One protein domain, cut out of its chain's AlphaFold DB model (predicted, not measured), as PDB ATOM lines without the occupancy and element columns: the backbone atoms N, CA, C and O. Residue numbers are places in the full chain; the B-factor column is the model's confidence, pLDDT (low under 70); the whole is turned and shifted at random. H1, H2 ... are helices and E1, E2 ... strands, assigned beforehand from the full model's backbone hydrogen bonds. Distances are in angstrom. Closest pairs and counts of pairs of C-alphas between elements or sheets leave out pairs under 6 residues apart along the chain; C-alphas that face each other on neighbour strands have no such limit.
ATOM      1  N   ILE A   7     -33.277  32.771 -11.150       97.62
ATOM      2  CA  ILE A   7     -34.279  31.767 -10.801       97.62
ATOM      3  C   ILE A   7     -33.894  30.433 -11.427       97.62
ATOM      4  O   ILE A   7     -33.368  30.402 -12.531       97.62
ATOM      5  N   TYR A   8     -34.118  29.329 -10.732       97.81
ATOM      6  CA  TYR A   8     -33.940  27.991 -11.276       97.81
ATOM      7  C   TYR A   8     -35.290  27.457 -11.731       97.81
ATOM      8  O   TYR A   8     -36.233  27.464 -10.947       97.81
ATOM      9  N   ILE A   9     -35.370  26.986 -12.972       97.31
ATOM     10  CA  ILE A   9     -36.538  26.308 -13.537       97.31
ATOM     11  C   ILE A   9     -36.074  24.931 -14.007       97.31
ATOM     12  O   ILE A   9     -35.127  24.831 -14.787       97.31
ATOM     13  N   ASN A  10     -36.697  23.865 -13.500       94.75
ATOM     14  CA  ASN A  10     -36.351  22.475 -13.830       94.75
ATOM     15  C   ASN A  10     -34.846  22.177 -13.633       94.75
ATOM     16  O   ASN A  10     -34.211  21.492 -14.432       94.75
ATOM     17  N   GLY A  11     -34.251  22.749 -12.578       93.12
ATOM     18  CA  GLY A  11     -32.827  22.602 -12.253       93.12
ATOM     19  C   GLY A  11     -31.866  23.471 -13.077       93.12
ATOM     20  O   GLY A  11     -30.671  23.481 -12.784       93.12
ATOM     21  N   LYS A  12     -32.351  24.242 -14.059       94.69
ATOM     22  CA  LYS A  12     -31.532  25.132 -14.899       94.69
ATOM     23  C   LYS A  12     -31.675  26.597 -14.464       94.69
ATOM     24  O   LYS A  12     -32.790  27.016 -14.162       94.69
ATOM     25  N   PRO A  13     -30.591  27.393 -14.416       95.06
ATOM     26  CA  PRO A  13     -30.657  28.798 -14.023       95.06
ATOM     27  C   PRO A  13     -31.113  29.707 -15.176       95.06
ATOM     28  O   PRO A  13     -30.596  29.627 -16.285       95.06
ATOM     29  N   PHE A  14     -32.001  30.648 -14.868       95.06
ATOM     30  CA  PHE A  14     -32.543  31.677 -15.752       95.06
ATOM     31  C   PHE A  14     -32.386  33.067 -15.129       95.06
ATOM     32  O   PHE A  14     -32.229  33.224 -13.913       95.06
ATOM     33  N   VAL A  15     -32.421  34.092 -15.980       92.94
ATOM     34  CA  VAL A  15     -32.287  35.504 -15.604       92.94
ATOM     35  C   VAL A  15     -33.261  36.370 -16.384       92.94
ATOM     36  O   VAL A  15     -33.625  36.036 -17.508       92.94
ATOM     37  N   LEU A  16     -33.626  37.516 -15.811       91.19
ATOM     38  CA  LEU A  16     -34.402  38.534 -16.515       91.19
ATOM     39  C   LEU A  16     -33.514  39.411 -17.406       91.19
ATOM     40  O   LEU A  16     -32.393  39.797 -17.035       91.19
ATOM     41  N   ARG A  17     -34.045  39.714 -18.594       90.38
ATOM     42  CA  ARG A  17     -33.416  40.513 -19.647       90.38
ATOM     43  C   ARG A  17     -34.462  41.349 -20.379       90.38
ATOM     44  O   ARG A  17     -35.614  40.941 -20.489       90.38
ATOM     45  N   GLU A  18     -34.037  42.498 -20.897       88.50
ATOM     46  CA  GLU A  18     -34.824  43.283 -21.854       88.50
ATOM     47  C   GLU A  18     -34.852  42.565 -23.207       88.50
ATOM     48  O   GLU A  18     -33.811  42.089 -23.675       88.50
ATOM     49  N   VAL A  19     -36.011  42.545 -23.868       86.69
ATOM     50  CA  VAL A  19     -36.173  41.935 -25.200       86.69
ATOM     51  C   VAL A  19     -35.287  42.636 -26.233       86.69
ATOM     52  O   VAL A  19     -34.707  41.995 -27.103       86.69
ATOM     53  N   GLU A  20     -35.107  43.950 -26.106       88.38
ATOM     54  CA  GLU A  20     -34.272  44.754 -26.997       88.38
ATOM     55  C   GLU A  20     -32.766  44.550 -26.750       88.38
ATOM     56  O   GLU A  20     -31.938  44.957 -27.573       88.38
ATOM     57  N   ARG A  21     -32.377  43.971 -25.600       86.62
ATOM     58  CA  ARG A  21     -30.974  43.804 -25.172       86.62
ATOM     59  C   ARG A  21     -30.742  42.487 -24.405       86.62
ATOM     60  O   ARG A  21     -30.221  42.521 -23.287       86.62
ATOM     61  N   PRO A  22     -31.011  41.320 -25.016       85.19
ATOM     62  CA  PRO A  22     -31.019  40.028 -24.319       85.19
ATOM     63  C   PRO A  22     -29.648  39.633 -23.740       85.19
ATOM     64  O   PRO A  22     -29.564  39.006 -22.687       85.19
ATOM     65  N   TYR A  23     -28.553  40.090 -24.356       84.06
ATOM     66  CA  TYR A  23     -27.180  39.801 -23.915       84.06
ATOM     67  C   TYR A  23     -26.646  40.751 -22.827       84.06
ATOM     68  O   TYR A  23     -25.467  40.686 -22.471       84.06
ATOM     69  N   LYS A  24     -27.457  41.693 -22.319       82.44
ATOM     70  CA  LYS A  24     -27.019  42.686 -21.325       82.44
ATOM     71  C   LYS A  24     -27.790  42.563 -20.019       82.44
ATOM     72  O   LYS A  24     -28.987  42.318 -20.004       82.44
ATOM     73  N   ASN A  25     -27.087  42.794 -18.909       83.12
ATOM     74  CA  ASN A  25     -27.737  42.967 -17.615       83.12
ATOM     75  C   ASN A  25     -28.674  44.184 -17.646       83.12
ATOM     76  O   ASN A  25     -28.317  45.222 -18.208       83.12
ATOM     77  N   MET A  26     -29.846  44.037 -17.027       81.69
ATOM     78  CA  MET A  26     -30.794  45.127 -16.804       81.69
ATOM     79  C   MET A  26     -30.165  46.177 -15.879       81.69
ATOM     80  O   MET A  26     -29.487  45.833 -14.906       81.69
ATOM     81  N   LEU A  27     -30.340  47.459 -16.202       72.88
ATOM     82  CA  LEU A  27     -29.649  48.559 -15.514       72.88
ATOM     83  C   LEU A  27     -30.266  48.873 -14.142       72.88
ATOM     84  O   LEU A  27     -29.592  49.425 -13.267       72.88
ATOM     85  N   GLU A  28     -31.521  48.478 -13.932       76.75
ATOM     86  CA  GLU A  28     -32.342  48.719 -12.742       76.75
ATOM     87  C   GLU A  28     -31.788  48.056 -11.474       76.75
ATOM     88  O   GLU A  28     -32.178  48.419 -10.362       76.75
ATOM     89  N   TYR A  29     -30.885  47.084 -11.622       77.06
ATOM     90  CA  TYR A  29     -30.347  46.291 -10.514       77.06
ATOM     91  C   TYR A  29     -29.042  46.851  -9.944       77.06
ATOM     92  O   TYR A  29     -28.497  46.288  -8.999       77.06
ATOM     93  N   THR A  30     -28.553  47.969 -10.485       79.94
ATOM     94  CA  THR A  30     -27.266  48.556 -10.099       79.94
ATOM     95  C   THR A  30     -27.245  48.928  -8.614       79.94
ATOM     96  O   THR A  30     -27.939  49.846  -8.173       79.94
ATOM     97  N   GLY A  31     -26.381  48.261  -7.851       80.62
ATOM     98  CA  GLY A  31     -26.037  48.645  -6.484       80.62
ATOM     99  C   GLY A  31     -27.058  48.238  -5.423       80.62
ATOM    100  O   GLY A  31     -27.061  48.851  -4.351       80.62
ATOM    101  N   ILE A  32     -27.895  47.235  -5.690       88.88
ATOM    102  CA  ILE A  32     -28.839  46.685  -4.708       88.88
ATOM    103  C   ILE A  32     -28.145  45.807  -3.655       88.88
ATOM    104  O   ILE A  32     -27.093  45.229  -3.912       88.88
ATOM    105  N   ASP A  33     -28.733  45.722  -2.462       91.50
ATOM    106  CA  ASP A  33     -28.258  44.867  -1.368       91.50
ATOM    107  C   ASP A  33     -28.809  43.430  -1.445       91.50
ATOM    108  O   ASP A  33     -29.622  43.085  -2.313       91.50
ATOM    109  N   ARG A  34     -28.335  42.575  -0.527       93.69
ATOM    110  CA  ARG A  34     -28.718  41.160  -0.432       93.69
ATOM    111  C   ARG A  34     -30.224  40.983  -0.277       93.69
ATOM    112  O   ARG A  34     -30.822  40.185  -0.994       93.69
ATOM    113  N   GLU A  35     -30.828  41.686   0.673       94.44
ATOM    114  CA  GLU A  35     -32.240  41.477   0.976       94.44
ATOM    115  C   GLU A  35     -33.113  41.867  -0.211       94.44
ATOM    116  O   GLU A  35     -34.104  41.207  -0.517       94.44
ATOM    117  N   ARG A  36     -32.743  42.943  -0.909       93.94
ATOM    118  CA  ARG A  36     -33.458  43.398  -2.091       93.94
ATOM    119  C   ARG A  36     -33.363  42.385  -3.225       93.94
ATOM    120  O   ARG A  36     -34.406  42.093  -3.805       93.94
ATOM    121  N   VAL A  37     -32.182  41.832  -3.523       94.94
ATOM    122  CA  VAL A  37     -32.064  40.812  -4.583       94.94
ATOM    123  C   VAL A  37     -32.825  39.535  -4.221       94.94
ATOM    124  O   VAL A  37     -33.568  39.031  -5.055       94.94
ATOM    125  N   GLU A  38     -32.748  39.063  -2.973       96.19
ATOM    126  CA  GLU A  38     -33.473  37.859  -2.536       96.19
ATOM    127  C   GLU A  38     -35.000  38.074  -2.558       96.19
ATOM    128  O   GLU A  38     -35.739  37.205  -3.024       96.19
ATOM    129  N   ARG A  39     -35.499  39.258  -2.164       96.25
ATOM    130  CA  ARG A  39     -36.925  39.617  -2.318       96.25
ATOM    131  C   ARG A  39     -37.361  39.655  -3.781       96.25
ATOM    132  O   ARG A  39     -38.486  39.270  -4.095       96.25
ATOM    133  N   MET A  40     -36.499  40.134  -4.676       95.50
ATOM    134  CA  MET A  40     -36.781  40.151  -6.113       95.50
ATOM    135  C   MET A  40     -36.819  38.739  -6.697       95.50
ATOM    136  O   MET A  40     -37.706  38.454  -7.490       95.50
ATOM    137  N   GLU A  41     -35.919  37.849  -6.276       97.12
ATOM    138  CA  GLU A  41     -35.924  36.433  -6.667       97.12
ATOM    139  C   GLU A  41     -37.196  35.720  -6.168       97.12
ATOM    140  O   GLU A  41     -37.837  35.003  -6.937       97.12
ATOM    141  N   ALA A  42     -37.619  35.974  -4.924       97.06
ATOM    142  CA  ALA A  42     -38.863  35.428  -4.373       97.06
ATOM    143  C   ALA A  42     -40.103  35.920  -5.138       97.06
ATOM    144  O   ALA A  42     -40.960  35.127  -5.523       97.06
ATOM    145  N   ARG A  43     -40.173  37.223  -5.434       97.06
ATOM    146  CA  ARG A  43     -41.265  37.789  -6.232       97.06
ATOM    147  C   ARG A  43     -41.260  37.266  -7.670       97.06
ATOM    148  O   ARG A  43     -42.319  36.957  -8.201       97.06
ATOM    149  N   LEU A  44     -40.083  37.118  -8.280       96.69
ATOM    150  CA  LEU A  44     -39.940  36.535  -9.614       96.69
ATOM    151  C   LEU A  44     -40.477  35.100  -9.649       96.69
ATOM    152  O   LEU A  44     -41.204  34.750 -10.574       96.69
ATOM    153  N   LYS A  45     -40.196  34.287  -8.623       97.62
ATOM    154  CA  LYS A  45     -40.792  32.950  -8.477       97.62
ATOM    155  C   LYS A  45     -42.323  33.010  -8.460       97.62
ATOM    156  O   LYS A  45     -42.971  32.248  -9.174       97.62
ATOM    157  N   GLU A  46     -42.913  33.906  -7.669       97.38
ATOM    158  CA  GLU A  46     -44.373  34.073  -7.612       97.38
ATOM    159  C   GLU A  46     -44.967  34.514  -8.954       97.38
ATOM    160  O   GLU A  46     -46.013  34.004  -9.360       97.38
ATOM    161  N   ASP A  47     -44.306  35.446  -9.640       97.25
ATOM    162  CA  ASP A  47     -44.735  35.951 -10.942       97.25
ATOM    163  C   ASP A  47     -44.678  34.839 -12.005       97.25
ATOM    164  O   ASP A  47     -45.666  34.642 -12.712       97.25
ATOM    165  N   ILE A  48     -43.614  34.025 -12.024       97.44
ATOM    166  CA  ILE A  48     -43.482  32.841 -12.894       97.44
ATOM    167  C   ILE A  48     -44.615  31.843 -12.651       97.44
ATOM    168  O   ILE A  48     -45.273  31.405 -13.591       97.44
ATOM    169  N   LEU A  49     -44.890  31.496 -11.390       97.00
ATOM    170  CA  LEU A  49     -45.955  30.547 -11.055       97.00
ATOM    171  C   LEU A  49     -47.347  31.103 -11.390       97.00
ATOM    172  O   LEU A  49     -48.251  30.349 -11.758       97.00
ATOM    173  N   ARG A  50     -47.544  32.419 -11.257       97.00
ATOM    174  CA  ARG A  50     -48.793  33.090 -11.632       97.00
ATOM    175  C   ARG A  50     -48.983  33.107 -13.146       97.00
ATOM    176  O   ARG A  50     -50.104  32.895 -13.603       97.00
ATOM    177  N   GLU A  51     -47.920  33.362 -13.900       97.00
ATOM    178  CA  GLU A  51     -47.936  33.340 -15.359       97.00
ATOM    179  C   GLU A  51     -48.170  31.926 -15.884       97.00
ATOM    180  O   GLU A  51     -49.086  31.724 -16.676       97.00
ATOM    181  N   ALA A  52     -47.472  30.929 -15.341       96.94
ATOM    182  CA  ALA A  52     -47.636  29.537 -15.740       96.94
ATOM    183  C   ALA A  52     -49.073  29.029 -15.567       96.94
ATOM    184  O   ALA A  52     -49.595  28.324 -16.425       96.94
ATOM    185  N   LYS A  53     -49.778  29.451 -14.507       95.56
ATOM    186  CA  LYS A  53     -51.208  29.129 -14.325       95.56
ATOM    187  C   LYS A  53     -52.101  29.638 -15.461       95.56
ATOM    188  O   LYS A  53     -53.162  29.061 -15.679       95.56
ATOM    189  N   ARG A  54     -51.710  30.710 -16.158       96.00
ATOM    190  CA  ARG A  54     -52.450  31.244 -17.315       96.00
ATOM    191  C   ARG A  54     -52.197  30.445 -18.592       96.00
ATOM    192  O   ARG A  54     -53.028  30.498 -19.490       96.00
ATOM    193  N   TYR A  55     -51.094  29.705 -18.648       95.06
ATOM    194  CA  TYR A  55     -50.641  28.937 -19.807       95.06
ATOM    195  C   TYR A  55     -50.506  27.444 -19.462       95.06
ATOM    196  O   TYR A  55     -49.480  26.828 -19.722       95.06
ATOM    197  N   GLU A  56     -51.532  26.868 -18.822       94.25
ATOM    198  CA  GLU A  56     -51.638  25.419 -18.538       94.25
ATOM    199  C   GLU A  56     -50.416  24.810 -17.816       94.25
ATOM    200  O   GLU A  56     -50.028  23.663 -18.029       94.25
ATOM    201  N   GLY A  57     -49.803  25.585 -16.920       94.88
ATOM    202  CA  GLY A  57     -48.624  25.172 -16.164       94.88
ATOM    203  C   GLY A  57     -47.313  25.280 -16.942       94.88
ATOM    204  O   GLY A  57     -46.333  24.678 -16.520       94.88
ATOM    205  N   ALA A  58     -47.265  26.015 -18.054       96.25
ATOM    206  CA  ALA A  58     -46.046  26.273 -18.817       96.25
ATOM    207  C   ALA A  58     -45.650  27.755 -18.782       96.25
ATOM    208  O   ALA A  58     -46.502  28.635 -18.729       96.25
ATOM    209  N   ILE A  59     -44.352  28.042 -18.837       97.00
ATOM    210  CA  ILE A  59     -43.820  29.397 -19.002       97.00
ATOM    211  C   ILE A  59     -42.900  29.456 -20.216       97.00
ATOM    212  O   ILE A  59     -42.139  28.523 -20.476       97.00
ATOM    213  N   MET A  60     -42.977  30.556 -20.961       96.00
ATOM    214  CA  MET A  60     -42.069  30.805 -22.070       96.00
ATOM    215  C   MET A  60     -40.731  31.303 -21.526       96.00
ATOM    216  O   MET A  60     -40.666  32.282 -20.784       96.00
ATOM    217  N   VAL A  61     -39.659  30.626 -21.907       95.56
ATOM    218  CA  VAL A  61     -38.283  31.000 -21.592       95.56
ATOM    219  C   VAL A  61     -37.501  31.211 -22.877       95.56
ATOM    220  O   VAL A  61     -37.885  30.735 -23.942       95.56
ATOM    221  N   ILE A  62     -36.382  31.917 -22.767       93.75
ATOM    222  CA  ILE A  62     -35.442  32.105 -23.868       93.75
ATOM    223  C   ILE A  62     -34.163  31.362 -23.502       93.75
ATOM    224  O   ILE A  62     -33.582  31.612 -22.444       93.75
ATOM    225  N   HIS A  63     -33.738  30.451 -24.371       91.56
ATOM    226  CA  HIS A  63     -32.461  29.751 -24.254       91.56
ATOM    227  C   HIS A  63     -31.415  30.420 -25.139       91.56
ATOM    228  O   HIS A  63     -31.752  30.975 -26.180       91.56
ATOM    229  N   GLU A  64     -30.153  30.354 -24.717       90.38
ATOM    230  CA  GLU A  64     -28.984  30.817 -25.472       90.38
ATOM    231  C   GLU A  64     -28.118  29.595 -25.804       90.38
ATOM    232  O   GLU A  64     -27.796  28.804 -24.914       90.38
ATOM    233  N   THR A  65     -27.790  29.405 -27.079       89.38
ATOM    234  CA  THR A  65     -26.903  28.333 -27.551       89.38
ATOM    235  C   THR A  65     -25.430  28.717 -27.393       89.38
ATOM    236  O   THR A  65     -25.094  29.885 -27.204       89.38
ATOM    237  N   ASP A  66     -24.521  27.746 -27.529       87.00
ATOM    238  CA  ASP A  66     -23.071  27.986 -27.427       87.00
ATOM    239  C   ASP A  66     -22.536  28.962 -28.494       87.00
ATOM    240  O   ASP A  66     -21.542  29.656 -28.272       87.00
ATOM    241  N   ASP A  67     -23.197  29.045 -29.651       87.44
ATOM    242  CA  ASP A  67     -22.917  30.008 -30.721       87.44
ATOM    243  C   ASP A  67     -23.600  31.375 -30.516       87.44
ATOM    244  O   ASP A  67     -23.475  32.267 -31.358       87.44
ATOM    245  N   GLY A  68     -24.270  31.571 -29.377       84.69
ATOM    246  CA  GLY A  68     -24.881  32.834 -28.973       84.69
ATOM    247  C   GLY A  68     -26.194  33.144 -29.687       84.69
ATOM    248  O   GLY A  68     -26.587  34.307 -29.733       84.69
ATOM    249  N   GLN A  69     -26.863  32.148 -30.272       89.94
ATOM    250  CA  GLN A  69     -28.214  32.318 -30.803       89.94
ATOM    251  C   GLN A  69     -29.233  32.152 -29.680       89.94
ATOM    252  O   GLN A  69     -29.066  31.315 -28.795       89.94
ATOM    253  N   ILE A  70     -30.308  32.938 -29.732       92.12
ATOM    254  CA  ILE A  70     -31.410  32.841 -28.776       92.12
ATOM    255  C   ILE A  70     -32.665  32.289 -29.442       92.12
ATOM    256  O   ILE A  70     -32.977  32.652 -30.575       92.12
ATOM    257  N   PHE A  71     -33.393  31.434 -28.731       92.31
ATOM    258  CA  PHE A  71     -34.666  30.878 -29.186       92.31
ATOM    259  C   PHE A  71     -35.637  30.718 -28.017       92.31
ATOM    260  O   PHE A  71     -35.226  30.536 -26.868       92.31
ATOM    261  N   ASP A  72     -36.930  30.811 -28.307       94.06
ATOM    262  CA  ASP A  72     -38.001  30.620 -27.341       94.06
ATOM    263  C   ASP A  72     -38.316  29.133 -27.134       94.06
ATOM    264  O   ASP A  72     -38.267  28.315 -28.054       94.06
ATOM    265  N   ALA A  73     -38.644  28.773 -25.897       94.69
ATOM    266  CA  ALA A  73     -39.120  27.446 -25.541       94.69
ATOM    267  C   ALA A  73     -40.174  27.539 -24.441       94.69
ATOM    268  O   ALA A  73     -40.093  28.386 -23.552       94.69
ATOM    269  N   TRP A  74     -41.145  26.634 -24.472       96.31
ATOM    270  CA  TRP A  74     -42.106  26.470 -23.387       96.31
ATOM    271  C   TRP A  74     -41.606  25.412 -22.409       96.31
ATOM    272  O   TRP A  74     -41.354  24.272 -22.793       96.31
ATOM    273  N   GLU A  75     -41.486  25.789 -21.140       95.75
ATOM    274  CA  GLU A  75     -41.081  24.900 -20.053       95.75
ATOM    275  C   GLU A  75     -42.268  24.672 -19.120       95.75
ATOM    276  O   GLU A  75     -42.853  25.625 -18.602       95.75
ATOM    277  N   HIS A  76     -42.619  23.411 -18.871       95.94
ATOM    278  CA  HIS A  76     -43.616  23.080 -17.856       95.94
ATOM    279  C   HIS A  76     -43.034  23.280 -16.457       95.94
ATOM    280  O   HIS A  76     -41.927  22.826 -16.160       95.94
ATOM    281  N   VAL A  77     -43.795  23.951 -15.594       96.25
ATOM    282  CA  VAL A  77     -43.362  24.351 -14.257       96.25
ATOM    283  C   VAL A  77     -44.428  24.111 -13.194       96.25
ATOM    284  O   VAL A  77     -45.628  24.249 -13.423       96.25
ATOM    285  N   ASN A  78     -43.972  23.780 -11.990       92.50
ATOM    286  CA  ASN A  78     -44.792  23.694 -10.786       92.50
ATOM    287  C   ASN A  78     -44.055  24.345  -9.600       92.50
ATOM    288  O   ASN A  78     -42.967  24.900  -9.763       92.50
ATOM    289  N   SER A  79     -44.647  24.310  -8.402       90.75
ATOM    290  CA  SER A  79     -44.062  24.933  -7.203       90.75
ATOM    291  C   SER A  79     -42.665  24.423  -6.855       90.75
ATOM    292  O   SER A  79     -41.862  25.179  -6.308       90.75
ATOM    293  N   ASP A  80     -42.384  23.160  -7.172       92.00
ATOM    294  CA  ASP A  80     -41.173  22.461  -6.746       92.00
ATOM    295  C   ASP A  80     -40.056  22.602  -7.780       92.00
ATOM    296  O   ASP A  80     -38.872  22.503  -7.437       92.00
ATOM    297  N   SER A  81     -40.437  22.852  -9.036       94.81
ATOM    298  CA  SER A  81     -39.524  22.992 -10.161       94.81
ATOM    299  C   SER A  81     -39.004  24.416 -10.364       94.81
ATOM    300  O   SER A  81     -37.987  24.586 -11.039       94.81
ATOM    301  N   VAL A  82     -39.639  25.418  -9.742       97.75
ATOM    302  CA  VAL A  82     -39.178  26.815  -9.717       97.75
ATOM    303  C   VAL A  82     -38.577  27.141  -8.351       97.75
ATOM    304  O   VAL A  82     -39.283  27.166  -7.343       97.75
ATOM    305  N   ARG A  83     -37.272  27.417  -8.295       98.00
ATOM    306  CA  ARG A  83     -36.551  27.682  -7.040       98.00
ATOM    307  C   ARG A  83     -35.695  28.935  -7.117       98.00
ATOM    308  O   ARG A  83     -35.027  29.186  -8.115       98.00
ATOM    309  N   THR A  84     -35.670  29.711  -6.043       97.69
ATOM    310  CA  THR A  84     -34.671  30.773  -5.866       97.69
ATOM    311  C   THR A  84     -33.305  30.160  -5.535       97.69
ATOM    312  O   THR A  84     -33.244  29.040  -5.025       97.69
ATOM    313  N   PRO A  85     -32.187  30.867  -5.765       96.88
ATOM    314  CA  PRO A  85     -30.869  30.410  -5.341       96.88
ATOM    315  C   PRO A  85     -30.821  30.055  -3.853       96.88
ATOM    316  O   PRO A  85     -30.268  29.020  -3.496       96.88
ATOM    317  N   LEU A  86     -31.452  30.864  -2.994       96.38
ATOM    318  CA  LEU A  86     -31.526  30.586  -1.559       96.38
ATOM    319  C   LEU A  86     -32.204  29.236  -1.275       96.38
ATOM    320  O   LEU A  86     -31.693  28.455  -0.481       96.38
ATOM    321  N   GLU A  87     -33.315  28.938  -1.952       97.19
ATOM    322  CA  GLU A  87     -34.003  27.648  -1.827       97.19
ATOM    323  C   GLU A  87     -33.160  26.488  -2.369       97.19
ATOM    324  O   GLU A  87     -33.104  25.441  -1.737       97.19
ATOM    325  N   VAL A  88     -32.473  26.664  -3.505       96.75
ATOM    326  CA  VAL A  88     -31.600  25.625  -4.082       96.75
ATOM    327  C   VAL A  88     -30.499  25.231  -3.105       96.75
ATOM    328  O   VAL A  88     -30.308  24.045  -2.850       96.75
ATOM    329  N   PHE A  89     -29.787  26.207  -2.541       96.12
ATOM    330  CA  PHE A  89     -28.713  25.908  -1.599       96.12
ATOM    331  C   PHE A  89     -29.232  25.394  -0.258       96.12
ATOM    332  O   PHE A  89     -28.592  24.528   0.325       96.12
ATOM    333  N   LYS A  90     -30.411  25.840   0.190       96.44
ATOM    334  CA  LYS A  90     -31.063  25.260   1.366       96.44
ATOM    335  C   LYS A  90     -31.413  23.785   1.151       96.44
ATOM    336  O   LYS A  90     -31.158  22.981   2.031       96.44
ATOM    337  N   CYS A  91     -31.920  23.407  -0.026       95.50
ATOM    338  CA  CYS A  91     -32.155  21.996  -0.341       95.50
ATOM    339  C   CYS A  91     -30.861  21.174  -0.293       95.50
ATOM    340  O   CYS A  91     -30.878  20.068   0.221       95.50
ATOM    341  N   LEU A  92     -29.738  21.712  -0.779       96.25
ATOM    342  CA  LEU A  92     -28.445  21.026  -0.676       96.25
ATOM    343  C   LEU A  92     -27.977  20.884   0.787       96.25
ATOM    344  O   LEU A  92     -27.396  19.865   1.142       96.25
ATOM    345  N   GLU A  93     -28.234  21.879   1.642       96.50
ATOM    346  CA  GLU A  93     -27.994  21.761   3.090       96.50
ATOM    347  C   GLU A  93     -28.886  20.669   3.713       96.50
ATOM    348  O   GLU A  93     -28.389  19.820   4.453       96.50
ATOM    349  N   ASP A  94     -30.177  20.640   3.361       96.69
ATOM    350  CA  ASP A  94     -31.146  19.634   3.822       96.69
ATOM    351  C   ASP A  94     -30.796  18.212   3.323       96.69
ATOM    352  O   ASP A  94     -31.019  17.233   4.037       96.69
ATOM    353  N   ASP A  95     -30.172  18.093   2.143       96.50
ATOM    354  CA  ASP A  95     -29.637  16.842   1.575       96.50
ATOM    355  C   ASP A  95     -28.346  16.363   2.284       96.50
ATOM    356  O   ASP A  95     -27.790  15.315   1.947       96.50
ATOM    357  N   GLY A  96     -27.862  17.108   3.282       96.31
ATOM    358  CA  GLY A  96     -26.738  16.730   4.139       96.31
ATOM    359  C   GLY A  96     -25.370  17.221   3.666       96.31
ATOM    360  O   GLY A  96     -24.352  16.825   4.241       96.31
ATOM    361  N   PHE A  97     -25.301  18.086   2.648       95.69
ATOM    362  CA  PHE A  97     -24.032  18.702   2.262       95.69
ATOM    363  C   PHE A  97     -23.608  19.748   3.311       95.69
ATOM    364  O   PHE A  97     -24.395  20.638   3.636       95.69
ATOM    365  N   PRO A  98     -22.359  19.715   3.821       94.31
ATOM    366  CA  PRO A  98     -21.872  20.657   4.832       94.31
ATOM    367  C   PRO A  98     -21.480  21.997   4.188       94.31
ATOM    368  O   PRO A  98     -20.309  22.381   4.154       94.31
ATOM    369  N   ILE A  99     -22.462  22.690   3.620       94.44
ATOM    370  CA  ILE A  99     -22.277  23.953   2.908       94.44
ATOM    371  C   ILE A  99     -22.899  25.112   3.683       94.44
ATOM    372  O   ILE A  99     -23.712  24.926   4.581       94.44
ATOM    373  N   LYS A 100     -22.482  26.328   3.333       94.06
ATOM    374  CA  LYS A 100     -23.097  27.562   3.813       94.06
ATOM    375  C   LYS A 100     -23.246  28.517   2.644       94.06
ATOM    376  O   LYS A 100     -22.248  28.964   2.073       94.06
ATOM    377  N   TYR A 101     -24.481  28.858   2.299       95.06
ATOM    378  CA  TYR A 101     -24.742  29.828   1.238       95.06
ATOM    379  C   TYR A 101     -24.653  31.278   1.729       95.06
ATOM    380  O   TYR A 101     -25.211  31.657   2.761       95.06
ATOM    381  N   ALA A 102     -23.975  32.124   0.950       94.31
ATOM    382  CA  ALA A 102     -23.893  33.559   1.191       94.31
ATOM    383  C   ALA A 102     -24.076  34.348  -0.114       94.31
ATOM    384  O   ALA A 102     -23.348  34.156  -1.092       94.31
ATOM    385  N   ARG A 103     -25.025  35.292  -0.115       95.06
ATOM    386  CA  ARG A 103     -25.272  36.196  -1.243       95.06
ATOM    387  C   ARG A 103     -24.649  37.567  -0.974       95.06
ATOM    388  O   ARG A 103     -25.147  38.325  -0.151       95.06
ATOM    389  N   VAL A 104     -23.578  37.882  -1.704       95.69
ATOM    390  CA  VAL A 104     -22.944  39.214  -1.740       95.69
ATOM    391  C   VAL A 104     -23.139  39.799  -3.147       95.69
ATOM    392  O   VAL A 104     -22.455  39.361  -4.080       95.69
ATOM    393  N   PRO A 105     -24.143  40.669  -3.368       93.81
ATOM    394  CA  PRO A 105     -24.441  41.221  -4.688       93.81
ATOM    395  C   PRO A 105     -23.454  42.335  -5.052       93.81
ATOM    396  O   PRO A 105     -23.490  43.421  -4.488       93.81
TER     397      PRO A 105
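What this domain is: This is residues 7 to 105 of the 568 residues of an uncharacterized protein of Gossypium lobatum (UniProt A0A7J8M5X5). A small hairpin, E1 and E2, sits in the middle, with the long helix H1 along one side of it. A longer hairpin, E3 and E4, packs at the end of H1, and the short helix H2 lies toward the other end, while residues 16 to 33 loop widely from E2 to H1. The printed part has 99 residues in the order E1, E2, H1, E3, E4, H2, with two antiparallel sheets of two strands each, and its class is mixed, helices and strands. It is only just compact, close to loose, with a radius of gyration of the C-alphas of 14.7 A and spans of 38 by 34 by 28 A.

Where its parts are: Find C-alpha 7 at (-34.279, 31.767, -10.801), where E1, residues 7 to 9, begins; E2 is residues 12 to 15. From C-alpha 34 at (-28.718, 41.160, -0.432), H1 runs 31.7 A through residues 34 to 55. E3, residues 58 to 64, covers 18.9 A, and E4, residues 70 to 76, 19.1 A. H2, residues 85 to 94, runs 14.1 A to C-alpha 94 at (-31.146, 19.634, 3.822).

How they stand to each other: In the hairpin E1 and E2, N 14 and O 7 are 2.7 A apart, within hydrogen-bond range. Residues 8 to 9 of E1 also pair antiparallel with residues 82 to 83. The closest C-alphas of E1 and H1, Ile 7 and Glu 41, are 6.4 A apart. Those of H1 and E3, Ala 52 and Ala 58, are 4.8 A apart. In the hairpin E3 and E4, look at N 61 and O 73, 2.8 A apart, within hydrogen-bond range. E2 and E3 are near each other, with 5 pairs of C-alphas within 10 A. H1 and H2 are close but not clearly touching, about perpendicular at 84 degrees; their closest C-alphas, Glu 38 and Leu 86, are 7.6 A apart. E2 and H2 are apart. Every O i to N i+4 pair is within hydrogen-bond range in H2, and 17 of 18 are in H1.

The domain as a whole: The two C-alphas farthest apart, Glu 20 and Gly 96, are 42.6 A apart. The printed part has no cut, and its long link is E2 to H1. No printed residue is under 70 in pLDDT.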